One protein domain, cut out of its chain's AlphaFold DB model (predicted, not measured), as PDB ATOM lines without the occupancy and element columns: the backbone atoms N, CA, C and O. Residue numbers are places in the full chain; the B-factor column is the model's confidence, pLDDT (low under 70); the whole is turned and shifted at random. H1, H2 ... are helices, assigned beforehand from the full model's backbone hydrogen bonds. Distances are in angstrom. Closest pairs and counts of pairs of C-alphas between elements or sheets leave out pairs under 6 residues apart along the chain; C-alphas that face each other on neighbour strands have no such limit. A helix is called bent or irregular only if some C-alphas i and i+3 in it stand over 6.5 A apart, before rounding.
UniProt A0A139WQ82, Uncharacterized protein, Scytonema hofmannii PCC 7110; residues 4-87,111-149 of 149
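This is residues 4 to 87 and 111 to 149 of the 149 residues of an uncharacterized protein of Scytonema hofmannii PCC 7110 (UniProt A0A139WQ82). One long, straight helix, H1, makes the longest axis, and two bent helices are joined to its side: H2a folds back along one end of H1 as a helical hairpin, and H3b runs along the other end. From its bend H2 turns away from H1 as the arm H2b, whose residues 71 to 87 stick out free, while H3a crosses H2 near that bend. The printed part has 123 residues with three named helices, H1, H2 and H3 along the chain, and no named strand; the class is all helix. It is loose, with a radius of gyration of the C-alphas of 18.9 A, and spans 63 by 43 by 19 A, only just flat.

H1, residues 4 to 45, measures 61.4 A from C-alpha 4 at (132.781, 148.812, 73.635) to C-alpha 45 at (107.339, 179.585, 120.303). H2, residues 51 to 87, was assigned as one helix by its hydrogen bonds but is bent, with C-alphas 59 and 62 7.2 A apart; its arms are H2a, residues 51 to 59, 12.0 A, and H2b, residues 62 to 87, 37.0 A. H3, residues 111 to 148, also assigned as one helix by its hydrogen bonds, is bent, with C-alphas 125 and 128 7.5 A apart; its arms are H3a, residues 111 to 125, 20.8 A, and H3b, residues 128 to 148, 30.6 A, ending with C-alpha 148 at (134.935, 157.663, 78.083).

With its residues 31 to 44 alone H1 touches H2a, opposite ways at a shallow tilt of 16 degrees, and the closest C-alphas, of Gly 32 and Gly 59, are 3.9 A apart. With residues 7 to 25 alone it touches H3b, opposite ways at a shallow tilt of 27 degrees, closest at the C-alphas of Ala 14 and Asn 141, 5.1 A. H2b touches H1 with residues 62 to 63 alone, at a steep tilt of 46 degrees. H3a touches H2a, about perpendicular at 89 degrees, closest at the C-alphas of Leu 57 and Gly 120, 4.3 A. H3a touches H2b at 85 degrees, about perpendicular, closest at the C-alphas of Gly 64 and Gly 123, 3.6 A. H1 and H3a are apart, as are H2a and H3b. Every O i to N i+4 pair is within hydrogen-bond range in H1, H2a, H3a and H3b, and 21 of 22 in H2b.

The two C-alphas farthest apart, of Arg 4 and Ser 47, are 63.6 A apart. Residues 88 to 110 are not printed, and C-alphas 87 and 111 are 34.9 A apart across the cut. The link from H1 to H2 is tight, and no printed link is long. The mean pLDDT of the printed part is 84.4; residues 4 to 5, 81 to 87 and 149 are under 70.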
ATOM      1  N   ARG A   4     133.874 147.828  73.738       63.12
ATOM      2  CA  ARG A   4     132.781 148.812  73.635       63.12
ATOM      3  C   ARG A   4     131.645 148.554  74.631       63.12
ATOM      4  O   ARG A   4     131.078 149.491  75.184       63.12
ATOM      5  N   GLN A   5     131.329 147.283  74.871       64.50
ATOM      6  CA  GLN A   5     130.275 146.842  75.787       64.50
ATOM      7  C   GLN A   5     130.686 147.073  77.245       64.50
ATOM      8  O   GLN A   5     129.886 147.557  78.040       64.50
ATOM      9  N   ASN A   6     131.957 146.813  77.564       72.25
ATOM     10  CA  ASN A   6     132.518 147.069  78.890       72.25
ATOM     11  C   ASN A   6     132.577 148.579  79.190       72.25
ATOM     12  O   ASN A   6     132.200 149.015  80.273       72.25
ATOM     13  N   ARG A   7     132.935 149.404  78.192       70.19
ATOM     14  CA  ARG A   7     132.931 150.871  78.309       70.19
ATOM     15  C   ARG A   7     131.533 151.440  78.569       70.19
ATOM     16  O   ARG A   7     131.366 152.251  79.474       70.19
ATOM     17  N   ASN A   8     130.523 150.995  77.818       75.94
ATOM     18  CA  ASN A   8     129.142 151.448  78.024       75.94
ATOM     19  C   ASN A   8     128.599 151.062  79.405       75.94
ATOM     20  O   ASN A   8     127.855 151.839  79.999       75.94
ATOM     21  N   LEU A   9     128.979 149.893  79.931       78.31
ATOM     22  CA  LEU A   9     128.611 149.497  81.289       78.31
ATOM     23  C   LEU A   9     129.241 150.427  82.331       78.31
ATOM     24  O   LEU A   9     128.523 150.889  83.212       78.31
ATOM     25  N   VAL A  10     130.529 150.758  82.208       77.75
ATOM     26  CA  VAL A  10     131.222 151.675  83.135       77.75
ATOM     27  C   VAL A  10     130.601 153.076  83.117       77.75
ATOM     28  O   VAL A  10     130.296 153.614  84.177       77.75
ATOM     29  N   ILE A  11     130.338 153.641  81.932       78.38
ATOM     30  CA  ILE A  11     129.693 154.962  81.802       78.38
ATOM     31  C   ILE A  11     128.300 154.946  82.440       78.38
ATOM     32  O   ILE A  11     127.946 155.858  83.184       78.38
ATOM     33  N   ARG A  12     127.506 153.900  82.178       81.56
ATOM     34  CA  ARG A  12     126.146 153.792  82.719       81.56
ATOM     35  C   ARG A  12     126.144 153.713  84.247       81.56
ATOM     36  O   ARG A  12     125.323 154.383  84.864       81.56
ATOM     37  N   HIS A  13     127.053 152.939  84.841       83.25
ATOM     38  CA  HIS A  13     127.192 152.880  86.300       83.25
ATOM     39  C   HIS A  13     127.610 154.239  86.868       83.25
ATOM     40  O   HIS A  13     126.937 154.740  87.759       83.25
ATOM     41  N   ALA A  14     128.610 154.901  86.275       79.81
ATOM     42  CA  ALA A  14     129.052 156.222  86.727       79.81
ATOM     43  C   ALA A  14     127.936 157.287  86.671       79.81
ATOM     44  O   ALA A  14     127.838 158.130  87.565       79.81
ATOM     45  N   ILE A  15     127.062 157.248  85.656       84.12
ATOM     46  CA  ILE A  15     125.894 158.146  85.560       84.12
ATOM     47  C   ILE A  15     124.870 157.841  86.658       84.12
ATOM     48  O   ILE A  15     124.389 158.763  87.317       84.12
ATOM     49  N   ILE A  16     124.534 156.563  86.866       87.19
ATOM     50  CA  ILE A  16     123.572 156.148  87.898       87.19
ATOM     51  C   ILE A  16     124.090 156.528  89.289       87.19
ATOM     52  O   ILE A  16     123.348 157.129  90.067       87.19
ATOM     53  N   ASP A  17     125.364 156.261  89.569       85.38
ATOM     54  CA  ASP A  17     126.002 156.609  90.838       85.38
ATOM     55  C   ASP A  17     126.002 158.126  91.058       85.38
ATOM     56  O   ASP A  17     125.687 158.597  92.150       85.38
ATOM     57  N   SER A  18     126.267 158.914  90.013       85.44
ATOM     58  CA  SER A  18     126.195 160.381  90.084       85.44
ATOM     59  C   SER A  18     124.789 160.884  90.424       85.44
ATOM     60  O   SER A  18     124.635 161.756  91.280       85.44
ATOM     61  N   LEU A  19     123.753 160.324  89.791       88.81
ATOM     62  CA  LEU A  19     122.359 160.666  90.091       88.81
ATOM     63  C   LEU A  19     121.990 160.297  91.529       88.81
ATOM     64  O   LEU A  19     121.327 161.075  92.216       88.81
ATOM     65  N   PHE A  20     122.449 159.139  92.001       87.88
ATOM     66  CA  PHE A  20     122.207 158.698  93.368       87.88
ATOM     67  C   PHE A  20     122.905 159.594  94.399       87.88
ATOM     68  O   PHE A  20     122.307 159.931  95.422       87.88
ATOM     69  N   ILE A  21     124.135 160.037  94.119       87.06
ATOM     70  CA  ILE A  21     124.860 160.995  94.964       87.06
ATOM     71  C   ILE A  21     124.115 162.332  95.032       87.06
ATOM     72  O   ILE A  21     123.881 162.846  96.125       87.06
ATOM     73  N   LEU A  22     123.682 162.877  93.891       88.44
ATOM     74  CA  LEU A  22     122.906 164.123  93.853       88.44
ATOM     75  C   LEU A  22     121.601 164.001  94.643       88.44
ATOM     76  O   LEU A  22     121.270 164.883  95.437       88.44
ATOM     77  N   TRP A  23     120.889 162.887  94.474       90.88
ATOM     78  CA  TRP A  23     119.690 162.598  95.250       90.88
ATOM     79  C   TRP A  23     119.985 162.516  96.754       90.88
ATOM     80  O   TRP A  23     119.261 163.120  97.544       90.88
ATOM     81  N   SER A  24     121.059 161.828  97.161       88.88
ATOM     82  CA  SER A  24     121.495 161.733  98.565       88.88
ATOM     83  C   SER A  24     121.767 163.116  99.163       88.88
ATOM     84  O   SER A  24     121.231 163.432 100.229       88.88
ATOM     85  N   LEU A  25     122.526 163.959  98.454       90.31
ATOM     86  CA  LEU A  25     122.856 165.323  98.873       90.31
ATOM     87  C   LEU A  25     121.595 166.167  99.076       90.31
ATOM     88  O   LEU A  25     121.403 166.741 100.151       90.31
ATOM     89  N   ILE A  26     120.712 166.210  98.076       91.75
ATOM     90  CA  ILE A  26     119.475 167.000  98.130       91.75
ATOM     91  C   ILE A  26     118.563 166.476  99.239       91.75
ATOM     92  O   ILE A  26     118.117 167.237 100.095       91.75
ATOM     93  N   TRP A  27     118.308 165.172  99.274       92.38
ATOM     94  CA  TRP A  27     117.347 164.600 100.211       92.38
ATOM     95  C   TRP A  27     117.795 164.768 101.665       92.38
ATOM     96  O   TRP A  27     117.004 165.175 102.519       92.38
ATOM     97  N   ARG A  28     119.075 164.513 101.967       89.94
ATOM     98  CA  ARG A  28     119.605 164.635 103.335       89.94
ATOM     99  C   ARG A  28     119.693 166.083 103.798       89.94
ATOM    100  O   ARG A  28     119.379 166.345 104.958       89.94
ATOM    101  N   THR A  29     120.082 167.010 102.919       90.69
ATOM    102  CA  THR A  29     120.086 168.444 103.258       90.69
ATOM    103  C   THR A  29     118.676 168.966 103.503       90.69
ATOM    104  O   THR A  29     118.453 169.607 104.527       90.69
ATOM    105  N   VAL A  30     117.712 168.644 102.634       92.94
ATOM    106  CA  VAL A  30     116.315 169.088 102.779       92.94
ATOM    107  C   VAL A  30     115.677 168.508 104.040       92.94
ATOM    108  O   VAL A  30     115.065 169.249 104.810       92.94
ATOM    109  N   LEU A  31     115.860 167.211 104.307       92.06
ATOM    110  CA  LEU A  31     115.371 166.589 105.541       92.06
ATOM    111  C   LEU A  31     116.002 167.216 106.786       92.06
ATOM    112  O   LEU A  31     115.301 167.500 107.755       92.06
ATOM    113  N   GLY A  32     117.314 167.458 106.755       91.19
ATOM    114  CA  GLY A  32     118.032 168.093 107.855       91.19
ATOM    115  C   GLY A  32     117.516 169.501 108.138       91.19
ATOM    116  O   GLY A  32     117.160 169.833 109.267       91.19
ATOM    117  N   LEU A  33     117.378 170.310 107.089       92.44
ATOM    118  CA  LEU A  33     116.828 171.659 107.181       92.44
ATOM    119  C   LEU A  33     115.392 171.651 107.725       92.44
ATOM    120  O   LEU A  33     115.052 172.464 108.579       92.44
ATOM    121  N   THR A  34     114.573 170.692 107.292       92.75
ATOM    122  CA  THR A  34     113.195 170.526 107.775       92.75
ATOM    123  C   THR A  34     113.163 170.236 109.277       92.75
ATOM    124  O   THR A  34     112.440 170.911 110.011       92.75
ATOM    125  N   PHE A  35     113.979 169.294 109.767       90.25
ATOM    126  CA  PHE A  35     114.066 169.005 111.204       90.25
ATOM    127  C   PHE A  35     114.547 170.209 112.013       90.25
ATOM    128  O   PHE A  35     113.975 170.503 113.065       90.25
ATOM    129  N   PHE A  36     115.558 170.917 111.507       92.50
ATOM    130  CA  PHE A  36     116.070 172.127 112.137       92.50
ATOM    131  C   PHE A  36     114.979 173.196 112.254       92.50
ATOM    132  O   PHE A  36     114.728 173.680 113.354       92.50
ATOM    133  N   ILE A  37     114.295 173.526 111.151       92.50
ATOM    134  CA  ILE A  37     113.273 174.582 111.121       92.50
ATOM    135  C   ILE A  37     112.118 174.239 112.054       92.50
ATOM    136  O   ILE A  37     111.734 175.077 112.868       92.50
ATOM    137  N   ILE A  38     111.578 173.020 111.972       91.50
ATOM    138  CA  ILE A  38     110.441 172.607 112.804       91.50
ATOM    139  C   ILE A  38     110.804 172.706 114.288       91.50
ATOM    140  O   ILE A  38     110.074 173.330 115.061       91.50
ATOM    141  N   TYR A  39     111.944 172.138 114.691       90.81
ATOM    142  CA  TYR A  39     112.338 172.124 116.097       90.81
ATOM    143  C   TYR A  39     112.729 173.515 116.606       90.81
ATOM    144  O   TYR A  39     112.344 173.894 117.711       90.81
ATOM    145  N   ALA A  40     113.438 174.305 115.795       90.00
ATOM    146  CA  ALA A  40     113.807 175.670 116.151       90.00
ATOM    147  C   ALA A  40     112.573 176.568 116.315       90.00
ATOM    148  O   ALA A  40     112.504 177.347 117.263       90.00
ATOM    149  N   SER A  41     111.583 176.415 115.431       90.50
ATOM    150  CA  SER A  41     110.336 177.187 115.470       90.50
ATOM    151  C   SER A  41     109.503 176.826 116.697       90.50
ATOM    152  O   SER A  41     109.059 177.715 117.418       90.50
ATOM    153  N   LEU A  42     109.338 175.530 116.989       90.69
ATOM    154  CA  LEU A  42     108.645 175.070 118.196       90.69
ATOM    155  C   LEU A  42     109.360 175.538 119.466       90.69
ATOM    156  O   LEU A  42     108.729 176.091 120.362       90.69
ATOM    157  N   GLY A  43     110.678 175.373 119.527       88.88
ATOM    158  CA  GLY A  43     111.460 175.788 120.683       88.88
ATOM    159  C   GLY A  43     111.427 177.293 120.931       88.88
ATOM    160  O   GLY A  43     111.369 177.705 122.085       88.88
ATOM    161  N   TYR A  44     111.384 178.103 119.871       88.81
ATOM    162  CA  TYR A  44     111.198 179.547 119.985       88.81
ATOM    163  C   TYR A  44     109.795 179.903 120.499       88.81
ATOM    164  O   TYR A  44     109.672 180.645 121.470       88.81
ATOM    165  N   VAL A  45     108.740 179.326 119.910       93.75
ATOM    166  CA  VAL A  45     107.339 179.585 120.303       93.75
ATOM    167  C   VAL A  45     107.075 179.200 121.761       93.75
ATOM    168  O   VAL A  45     106.412 179.942 122.483       93.75
ATOM    169  N   TYR A  46     107.616 178.070 122.213       91.88
ATOM    170  CA  TYR A  46     107.416 177.565 123.574       91.88
ATOM    171  C   TYR A  46     108.551 177.932 124.546       91.88
ATOM    172  O   TYR A  46     108.566 177.434 125.671       91.88
ATOM    173  N   SER A  47     109.492 178.794 124.136       89.31
ATOM    174  CA  SER A  47     110.636 179.247 124.950       89.31
ATOM    175  C   SER A  47     111.429 178.105 125.602       89.31
ATOM    176  O   SER A  47     111.829 178.178 126.766       89.31
ATOM    177  N   TRP A  48     111.646 177.015 124.864       90.38
ATOM    178  CA  TRP A  48     112.381 175.864 125.380       90.38
ATOM    179  C   TRP A  48     113.852 176.216 125.613       90.38
ATOM    180  O   TRP A  48     114.505 176.756 124.718       90.38
ATOM    181  N   PRO A  49     114.433 175.868 126.770       82.38
ATOM    182  CA  PRO A  49     115.867 176.013 126.961       82.38
ATOM    183  C   PRO A  49     116.617 175.104 125.977       82.38
ATOM    184  O   PRO A  49     116.184 173.991 125.687       82.38
ATOM    185  N   LEU A  50     117.763 175.573 125.471       84.81
ATOM    186  CA  LEU A  50     118.657 174.805 124.586       84.81
ATOM    187  C   LEU A  50     118.023 174.340 123.260       84.81
ATOM    188  O   LEU A  50     118.559 173.445 122.599       84.81
ATOM    189  N   TYR A  51     116.929 174.970 122.824       87.81
ATOM    190  CA  TYR A  51     116.242 174.576 121.597       87.81
ATOM    191  C   TYR A  51     117.130 174.645 120.348       87.81
ATOM    192  O   TYR A  51     117.036 173.790 119.473       87.81
ATOM    193  N   LEU A  52     118.019 175.638 120.276       87.44
ATOM    194  CA  LEU A  52     118.873 175.880 119.117       87.44
ATOM    195  C   LEU A  52     119.993 174.826 118.977       87.44
ATOM    196  O   LEU A  52     120.096 174.234 117.903       87.44
ATOM    197  N   PRO A  53     120.768 174.479 120.028       89.19
ATOM    198  CA  PRO A  53     121.681 173.330 119.990       89.19
ATOM    199  C   PRO A  53     121.006 172.006 119.606       89.19
ATOM    200  O   PRO A  53     121.553 171.236 118.814       89.19
ATOM    201  N   ILE A  54     119.806 171.743 120.132       88.06
ATOM    202  CA  ILE A  54     119.068 170.514 119.822       88.06
ATOM    203  C   ILE A  54     118.561 170.535 118.374       88.06
ATOM    204  O   ILE A  54     118.680 169.529 117.675       88.06
ATOM    205  N   ALA A  55     118.075 171.679 117.884       88.81
ATOM    206  CA  ALA A  55     117.686 171.843 116.485       88.81
ATOM    207  C   ALA A  55     118.858 171.547 115.540       88.81
ATOM    208  O   ALA A  55     118.673 170.860 114.537       88.81
ATOM    209  N   ILE A  56     120.067 172.024 115.866       89.31
ATOM    210  CA  ILE A  56     121.281 171.758 115.078       89.31
ATOM    211  C   ILE A  56     121.574 170.255 115.048       89.31
ATOM    212  O   ILE A  56     121.754 169.693 113.969       89.31
ATOM    213  N   LEU A  57     121.565 169.581 116.204       91.00
ATOM    214  CA  LEU A  57     121.766 168.130 116.265       91.00
ATOM    215  C   LEU A  57     120.759 167.386 115.382       91.00
ATOM    216  O   LEU A  57     121.146 166.549 114.567       91.00
ATOM    217  N   LEU A  58     119.475 167.722 115.492       89.56
ATOM    218  CA  LEU A  58     118.429 167.100 114.682       89.56
ATOM    219  C   LEU A  58     118.613 167.388 113.187       89.56
ATOM    220  O   LEU A  58     118.455 166.482 112.368       89.56
ATOM    221  N   GLY A  59     119.024 168.606 112.831       90.06
ATOM    222  CA  GLY A  59     119.276 168.982 111.443       90.06
ATOM    223  C   GLY A  59     120.454 168.248 110.804       90.06
ATOM    224  O   GLY A  59     120.443 167.978 109.605       90.06
ATOM    225  N   PHE A  60     121.439 167.834 111.597       91.75
ATOM    226  CA  PHE A  60     122.556 167.019 111.118       91.75
ATOM    227  C   PHE A  60     122.311 165.505 111.212       91.75
ATOM    228  O   PHE A  60     123.096 164.726 110.667       91.75
ATOM    229  N   SER A  61     121.209 165.054 111.822       90.75
ATOM    230  CA  SER A  61     120.894 163.623 111.963       90.75
ATOM    231  C   SER A  61     120.904 162.842 110.636       90.75
ATOM    232  O   SER A  61     121.516 161.767 110.593       90.75
ATOM    233  N   PRO A  62     120.352 163.363 109.519       90.62
ATOM    234  CA  PRO A  62     120.429 162.678 108.227       90.62
ATOM    235  C   PRO A  62     121.862 162.439 107.735       90.62
ATOM    236  O   PRO A  62     122.131 161.421 107.094       90.62
ATOM    237  N   TRP A  63     122.800 163.329 108.058       90.81
ATOM    238  CA  TRP A  63     124.223 163.147 107.759       90.81
ATOM    239  C   TRP A  63     124.881 162.145 108.708       90.81
ATOM    240  O   TRP A  63     125.686 161.318 108.280       90.81
ATOM    241  N   GLY A  64     124.464 162.129 109.969       88.75
ATOM    242  CA  GLY A  64     124.851 161.109 110.937       88.75
ATOM    243  C   GLY A  64     124.502 159.686 110.529       88.75
ATOM    244  O   GLY A  64     125.315 158.776 110.698       88.75
ATOM    245  N   TRP A  65     123.324 159.487 109.933       89.12
ATOM    246  CA  TRP A  65     122.936 158.190 109.376       89.12
ATOM    247  C   TRP A  65     123.878 157.735 108.266       89.12
ATOM    248  O   TRP A  65     124.225 156.558 108.205       89.12
ATOM    249  N   LYS A  66     124.328 158.659 107.406       88.62
ATOM    250  CA  LYS A  66     125.308 158.343 106.359       88.62
ATOM    251  C   LYS A  66     126.649 157.942 106.969       88.62
ATOM    252  O   LYS A  66     127.229 156.941 106.561       88.62
ATOM    253  N   VAL A  67     127.118 158.675 107.978       88.06
ATOM    254  CA  VAL A  67     128.361 158.348 108.697       88.06
ATOM    255  C   VAL A  67     128.287 156.948 109.306       88.06
ATOM    256  O   VAL A  67     129.208 156.152 109.126       88.06
ATOM    257  N   GLN A  68     127.185 156.621 109.982       86.75
ATOM    258  CA  GLN A  68     126.988 155.301 110.583       86.75
ATOM    259  C   GLN A  68     126.886 154.193 109.533       86.75
ATOM    260  O   GLN A  68     127.495 153.141 109.714       86.75
ATOM    261  N   ALA A  69     126.183 154.430 108.422       85.50
ATOM    262  CA  ALA A  69     126.118 153.483 107.310       85.50
ATOM    263  C   ALA A  69     127.518 153.195 106.743       85.50
ATOM    264  O   ALA A  69     127.911 152.034 106.648       85.50
ATOM    265  N   ASN A  70     128.314 154.239 106.494       84.31
ATOM    266  CA  ASN A  70     129.689 154.102 106.009       84.31
ATOM    267  C   ASN A  70     130.585 153.345 107.008       84.31
ATOM    268  O   ASN A  70     131.495 152.617 106.610       84.31
ATOM    269  N   GLN A  71     130.379 153.528 108.317       83.00
ATOM    270  CA  GLN A  71     131.117 152.784 109.343       83.00
ATOM    271  C   GLN A  71     130.690 151.316 109.404       83.00
ATOM    272  O   GLN A  71     131.554 150.445 109.510       83.00
ATOM    273  N   LYS A  72     129.387 151.040 109.296       83.69
ATOM    274  CA  LYS A  72     128.839 149.682 109.273       83.69
ATOM    275  C   LYS A  72     129.356 148.903 108.064       83.69
ATOM    276  O   LYS A  72     129.879 147.811 108.238       83.69
ATOM    277  N   GLU A  73     129.351 149.506 106.880       81.69
ATOM    278  CA  GLU A  73     129.892 148.901 105.657       81.69
ATOM    279  C   GLU A  73     131.409 148.629 105.761       81.69
ATOM    280  O   GLU A  73     131.918 147.575 105.364       81.69
ATOM    281  N   LYS A  74     132.166 149.547 106.379       79.62
ATOM    282  CA  LYS A  74     133.596 149.337 106.673       79.62
ATOM    283  C   LYS A  74     133.835 148.228 107.700       79.62
ATOM    284  O   LYS A  74     134.860 147.553 107.622       79.62
ATOM    285  N   ALA A  75     132.940 148.051 108.669       78.75
ATOM    286  CA  ALA A  75     133.019 146.962 109.636       78.75
ATOM    287  C   ALA A  75     132.693 145.616 108.970       78.75
ATOM    288  O   ALA A  75     133.504 144.695 109.056       78.75
ATOM    289  N   GLU A  76     131.597 145.541 108.214       78.56
ATOM    290  CA  GLU A  76     131.175 144.339 107.484       78.56
ATOM    291  C   GLU A  76     132.240 143.892 106.473       78.56
ATOM    292  O   GLU A  76     132.635 142.730 106.458       78.56
ATOM    293  N   SER A  77     132.819 144.810 105.695       76.44
ATOM    294  CA  SER A  77     133.902 144.473 104.754       76.44
ATOM    295  C   SER A  77     135.182 143.974 105.441       76.44
ATOM    296  O   SER A  77     135.903 143.139 104.882       76.44
ATOM    297  N   ARG A  78     135.483 144.439 106.662       77.19
ATOM    298  CA  ARG A  78     136.601 143.921 107.473       77.19
ATOM    299  C   ARG A  78     136.297 142.536 108.030       77.19
ATOM    300  O   ARG A  78     137.191 141.690 108.031       77.19
ATOM    301  N   GLU A  79     135.076 142.302 108.493       77.25
ATOM    302  CA  GLU A  79     134.635 140.991 108.974       77.25
ATOM    303  C   GLU A  79     134.623 139.962 107.844       77.25
ATOM    304  O   GLU A  79     135.206 138.893 108.002       77.25
ATOM    305  N   LEU A  80     134.102 140.318 106.668       71.38
ATOM    306  CA  LEU A  80     134.139 139.473 105.473       71.38
ATOM    307  C   LEU A  80     135.573 139.126 105.057       71.38
ATOM    308  O   LEU A  80     135.852 137.973 104.740       71.38
ATOM    309  N   LYS A  81     136.514 140.081 105.113       69.62
ATOM    310  CA  LYS A  81     137.940 139.800 104.854       69.62
ATOM    311  C   LYS A  81     138.540 138.828 105.871       69.62
ATOM    312  O   LYS A  81     139.287 137.934 105.483       69.62
ATOM    313  N   LYS A  82     138.219 138.978 107.161       69.38
ATOM    314  CA  LYS A  82     138.692 138.060 108.212       69.38
ATOM    315  C   LYS A  82     138.097 136.661 108.051       69.38
ATOM    316  O   LYS A  82     138.841 135.689 108.105       69.38
ATOM    317  N   LEU A  83     136.796 136.566 107.785       65.56
ATOM    318  CA  LEU A  83     136.094 135.303 107.553       65.56
ATOM    319  C   LEU A  83     136.596 134.598 106.289       65.56
ATOM    320  O   LEU A  83     136.854 133.398 106.331       65.56
ATOM    321  N   ARG A  84     136.833 135.339 105.198       62.09
ATOM    322  CA  ARG A  84     137.427 134.800 103.964       62.09
ATOM    323  C   ARG A  84     138.826 134.227 104.198       62.09
ATOM    324  O   ARG A  84     139.142 133.177 103.653       62.09
ATOM    325  N   ASN A  85     139.629 134.881 105.037       63.03
ATOM    326  CA  ASN A  85     140.963 134.402 105.400       63.03
ATOM    327  C   ASN A  85     140.942 133.192 106.351       63.03
ATOM    328  O   ASN A  85     141.945 132.491 106.435       63.03
ATOM    329  N   GLN A  86     139.847 132.957 107.082       60.97
ATOM    330  CA  GLN A  86     139.771 131.911 108.107       60.97
ATOM    331  C   GLN A  86     138.985 130.660 107.696       60.97
ATOM    332  O   GLN A  86     139.297 129.595 108.216       60.97
ATOM    333  N   LEU A  87     137.970 130.753 106.826       55.12
ATOM    334  CA  LEU A  87     136.979 129.668 106.697       55.12
ATOM    335  C   LEU A  87     136.715 129.126 105.286       55.12
ATOM    336  O   LEU A  87     135.960 128.166 105.163       55.12
ATOM    337  N   LYS A 111     114.639 153.904 121.616       78.81
ATOM    338  CA  LYS A 111     115.754 153.547 120.727       78.81
ATOM    339  C   LYS A 111     115.793 154.446 119.490       78.81
ATOM    340  O   LYS A 111     116.876 154.871 119.095       78.81
ATOM    341  N   SER A 112     114.645 154.777 118.904       78.12
ATOM    342  CA  SER A 112     114.551 155.687 117.756       78.12
ATOM    343  C   SER A 112     114.909 157.127 118.125       78.12
ATOM    344  O   SER A 112     115.689 157.753 117.409       78.12
ATOM    345  N   VAL A 113     114.402 157.641 119.248       79.88
ATOM    346  CA  VAL A 113     114.720 158.997 119.729       79.88
ATOM    347  C   VAL A 113     116.202 159.102 120.082       79.88
ATOM    348  O   VAL A 113     116.893 159.985 119.584       79.88
ATOM    349  N   PHE A 114     116.729 158.167 120.871       84.38
ATOM    350  CA  PHE A 114     118.153 158.139 121.202       84.38
ATOM    351  C   PHE A 114     119.018 157.959 119.947       84.38
ATOM    352  O   PHE A 114     120.031 158.636 119.781       84.38
ATOM    353  N   GLY A 115     118.577 157.111 119.016       83.31
ATOM    354  CA  GLY A 115     119.210 156.923 117.715       83.31
ATOM    355  C   GLY A 115     119.283 158.212 116.895       83.31
ATOM    356  O   GLY A 115     120.317 158.470 116.280       83.31
ATOM    357  N   LEU A 116     118.244 159.053 116.923       84.50
ATOM    358  CA  LEU A 116     118.250 160.379 116.294       84.50
ATOM    359  C   LEU A 116     119.295 161.304 116.925       84.50
ATOM    360  O   LEU A 116     120.031 161.951 116.189       84.50
ATOM    361  N   PHE A 117     119.424 161.336 118.253       86.06
ATOM    362  CA  PHE A 117     120.439 162.162 118.923       86.06
ATOM    363  C   PHE A 117     121.866 161.684 118.648       86.06
ATOM    364  O   PHE A 117     122.731 162.495 118.321       86.06
ATOM    365  N   VAL A 118     122.112 160.373 118.722       87.38
ATOM    366  CA  VAL A 118     123.418 159.781 118.389       87.38
ATOM    367  C   VAL A 118     123.773 160.067 116.932       87.38
ATOM    368  O   VAL A 118     124.906 160.435 116.624       87.38
ATOM    369  N   SER A 119     122.798 159.951 116.032       87.69
ATOM    370  CA  SER A 119     122.976 160.307 114.625       87.69
ATOM    371  C   SER A 119     123.247 161.791 114.464       87.69
ATOM    372  O   SER A 119     124.237 162.148 113.842       87.69
ATOM    373  N   GLY A 120     122.462 162.657 115.094       86.31
ATOM    374  CA  GLY A 120     122.698 164.095 115.110       86.31
ATOM    375  C   GLY A 120     124.112 164.452 115.545       86.31
ATOM    376  O   GLY A 120     124.803 165.185 114.843       86.31
ATOM    377  N   PHE A 121     124.590 163.849 116.632       91.06
ATOM    378  CA  PHE A 121     125.949 164.048 117.128       91.06
ATOM    379  C   PHE A 121     127.007 163.631 116.098       91.06
ATOM    380  O   PHE A 121     127.872 164.430 115.738       91.06
ATOM    381  N   TRP A 122     126.910 162.416 115.548       90.12
ATOM    382  CA  TRP A 122     127.820 161.963 114.490       90.12
ATOM    383  C   TRP A 122     127.727 162.808 113.218       90.12
ATOM    384  O   TRP A 122     128.729 162.985 112.528       90.12
ATOM    385  N   GLY A 123     126.548 163.339 112.911       89.12
ATOM    386  CA  GLY A 123     126.320 164.245 111.796       89.12
ATOM    387  C   GLY A 123     127.000 165.594 111.996       89.12
ATOM    388  O   GLY A 123     127.619 166.094 111.066       89.12
ATOM    389  N   VAL A 124     126.965 166.155 113.205       90.19
ATOM    390  CA  VAL A 124     127.685 167.400 113.515       90.19
ATOM    391  C   VAL A 124     129.198 167.176 113.453       90.19
ATOM    392  O   VAL A 124     129.912 167.966 112.845       90.19
ATOM    393  N   VAL A 125     129.693 166.078 114.035       91.44
ATOM    394  CA  VAL A 125     131.141 165.814 114.131       91.44
ATOM    395  C   VAL A 125     131.745 165.375 112.791       91.44
ATOM    396  O   VAL A 125     132.824 165.831 112.418       91.44
ATOM    397  N   LEU A 126     131.084 164.465 112.068       91.25
ATOM    398  CA  LEU A 126     131.628 163.812 110.867       91.25
ATOM    399  C   LEU A 126     130.790 164.026 109.600       91.25
ATOM    400  O   LEU A 126     131.217 163.602 108.524       91.25
ATOM    401  N   GLY A 127     129.627 164.672 109.681       86.19
ATOM    402  CA  GLY A 127     128.755 164.882 108.522       86.19
ATOM    403  C   GLY A 127     129.422 165.706 107.427       86.19
ATOM    404  O   GLY A 127     129.290 165.355 106.260       86.19
ATOM    405  N   TRP A 128     130.235 166.706 107.786       87.81
ATOM    406  CA  TRP A 128     131.047 167.456 106.818       87.81
ATOM    407  C   TRP A 128     131.935 166.539 105.968       87.81
ATOM    408  O   TRP A 128     131.980 166.664 104.747       87.81
ATOM    409  N   LYS A 129     132.600 165.566 106.603       89.62
ATOM    410  CA  LYS A 129     133.437 164.598 105.887       89.62
ATOM    411  C   LYS A 129     132.605 163.729 104.944       89.62
ATOM    412  O   LYS A 129     133.032 163.480 103.826       89.62
ATOM    413  N   ALA A 130     131.418 163.298 105.372       88.00
ATOM    414  CA  ALA A 130     130.523 162.508 104.527       88.00
ATOM    415  C   ALA A 130     130.017 163.300 103.306       88.00
ATOM    416  O   ALA A 130     129.951 162.738 102.216       88.00
ATOM    417  N   ILE A 131     129.711 164.591 103.478       88.25
ATOM    418  CA  ILE A 131     129.344 165.497 102.378       88.25
ATOM    419  C   ILE A 131     130.514 165.629 101.398       88.25
ATOM    420  O   ILE A 131     130.329 165.494 100.191       88.25
ATOM    421  N   TRP A 132     131.722 165.859 101.916       88.38
ATOM    422  CA  TRP A 132     132.919 166.000 101.090       88.38
ATOM    423  C   TRP A 132     133.217 164.736 100.278       88.38
ATOM    424  O   TRP A 132     133.467 164.828  99.078       88.38
ATOM    425  N   ASP A 133     133.136 163.562 100.907       87.69
ATOM    426  CA  ASP A 133     133.340 162.275 100.235       87.69
ATOM    427  C   ASP A 133     132.335 162.086  99.076       87.69
ATOM    428  O   ASP A 133     132.730 161.659  97.990       87.69
ATOM    429  N   GLU A 134     131.058 162.450  99.262       87.69
ATOM    430  CA  GLU A 134     130.042 162.398  98.195       87.69
ATOM    431  C   GLU A 134     130.345 163.389  97.055       87.69
ATOM    432  O   GLU A 134     130.247 163.024  95.883       87.69
ATOM    433  N   ILE A 135     130.784 164.614  97.364       88.00
ATOM    434  CA  ILE A 135     131.161 165.611  96.344       88.00
ATOM    435  C   ILE A 135     132.363 165.132  95.519       88.00
ATOM    436  O   ILE A 135     132.349 165.240  94.292       88.00
ATOM    437  N   VAL A 136     133.395 164.586  96.167       89.56
ATOM    438  CA  VAL A 136     134.580 164.065  95.468       89.56
ATOM    439  C   VAL A 136     134.195 162.899  94.554       89.56
ATOM    440  O   VAL A 136     134.577 162.900  93.385       89.56
ATOM    441  N   GLN A 137     133.373 161.960  95.038       87.25
ATOM    442  CA  GLN A 137     132.874 160.848  94.221       87.25
ATOM    443  C   GLN A 137     132.069 161.330  93.012       87.25
ATOM    444  O   GLN A 137     132.228 160.798  91.914       87.25
ATOM    445  N   LEU A 138     131.242 162.365  93.181       87.94
ATOM    446  CA  LEU A 138     130.494 162.957  92.075       87.94
ATOM    447  C   LEU A 138     131.436 163.517  91.000       87.94
ATOM    448  O   LEU A 138     131.251 163.253  89.812       87.94
ATOM    449  N   VAL A 139     132.468 164.258  91.410       89.00
ATOM    450  CA  VAL A 139     133.463 164.828  90.490       89.00
ATOM    451  C   VAL A 139     134.224 163.729  89.748       89.00
ATOM    452  O   VAL A 139     134.429 163.837  88.536       89.00
ATOM    453  N   ASP A 140     134.622 162.665  90.440       86.69
ATOM    454  CA  ASP A 140     135.348 161.548  89.832       86.69
ATOM    455  C   ASP A 140     134.472 160.748  88.858       86.69
ATOM    456  O   ASP A 140     134.932 160.374  87.770       86.69
ATOM    457  N   ASN A 141     133.190 160.562  89.178       84.19
ATOM    458  CA  ASN A 141     132.231 159.945  88.267       84.19
ATOM    459  C   ASN A 141     132.026 160.798  87.008       84.19
ATOM    460  O   ASN A 141     132.070 160.265  85.898       84.19
ATOM    461  N   ILE A 142     131.897 162.122  87.146       84.31
ATOM    462  CA  ILE A 142     131.786 163.042  86.002       84.31
ATOM    463  C   ILE A 142     133.047 162.983  85.133       84.31
ATOM    464  O   ILE A 142     132.942 162.835  83.915       84.31
ATOM    465  N   LYS A 143     134.245 163.030  85.733       84.56
ATOM    466  CA  LYS A 143     135.513 162.883  84.991       84.56
ATOM    467  C   LYS A 143     135.581 161.557  84.240       84.56
ATOM    468  O   LYS A 143     136.055 161.522  83.107       84.56
ATOM    469  N   THR A 144     135.100 160.477  84.853       78.81
ATOM    470  CA  THR A 144     135.041 159.151  84.229       78.81
ATOM    471  C   THR A 144     134.113 159.165  83.017       78.81
ATOM    472  O   THR A 144     134.515 158.728  81.942       78.81
ATOM    473  N   VAL A 145     132.913 159.735  83.143       80.62
ATOM    474  CA  VAL A 145     131.972 159.873  82.020       80.62
ATOM    475  C   VAL A 145     132.581 160.706  80.886       80.62
ATOM    476  O   VAL A 145     132.565 160.258  79.744       80.62
ATOM    477  N   VAL A 146     133.190 161.857  81.194       80.56
ATOM    478  CA  VAL A 146     133.841 162.735  80.199       80.56
ATOM    479  C   VAL A 146     135.015 162.045  79.501       80.56
ATOM    480  O   VAL A 146     135.195 162.215  78.304       80.56
ATOM    481  N   LYS A 147     135.810 161.247  80.222       81.56
ATOM    482  CA  LYS A 147     136.965 160.533  79.654       81.56
ATOM    483  C   LYS A 147     136.567 159.416  78.682       81.56
ATOM    484  O   LYS A 147     137.375 159.040  77.833       81.56
ATOM    485  N   PHE A 148     135.383 158.829  78.853       70.38
ATOM    486  CA  PHE A 148     134.935 157.663  78.083       70.38
ATOM    487  C   PHE A 148     133.858 157.967  77.026       70.38
ATOM    488  O   PHE A 148     133.545 157.064  76.235       70.38
ATOM    489  N   LEU A 149     133.321 159.194  77.009       66.50
ATOM    490  CA  LEU A 149     132.579 159.786  75.885       66.50
ATOM    491  C   LEU A 149     133.510 159.983  74.683       66.50
ATOM    492  O   LEU A 149     133.132 159.495  73.592       66.50
TER     493      LEU A 149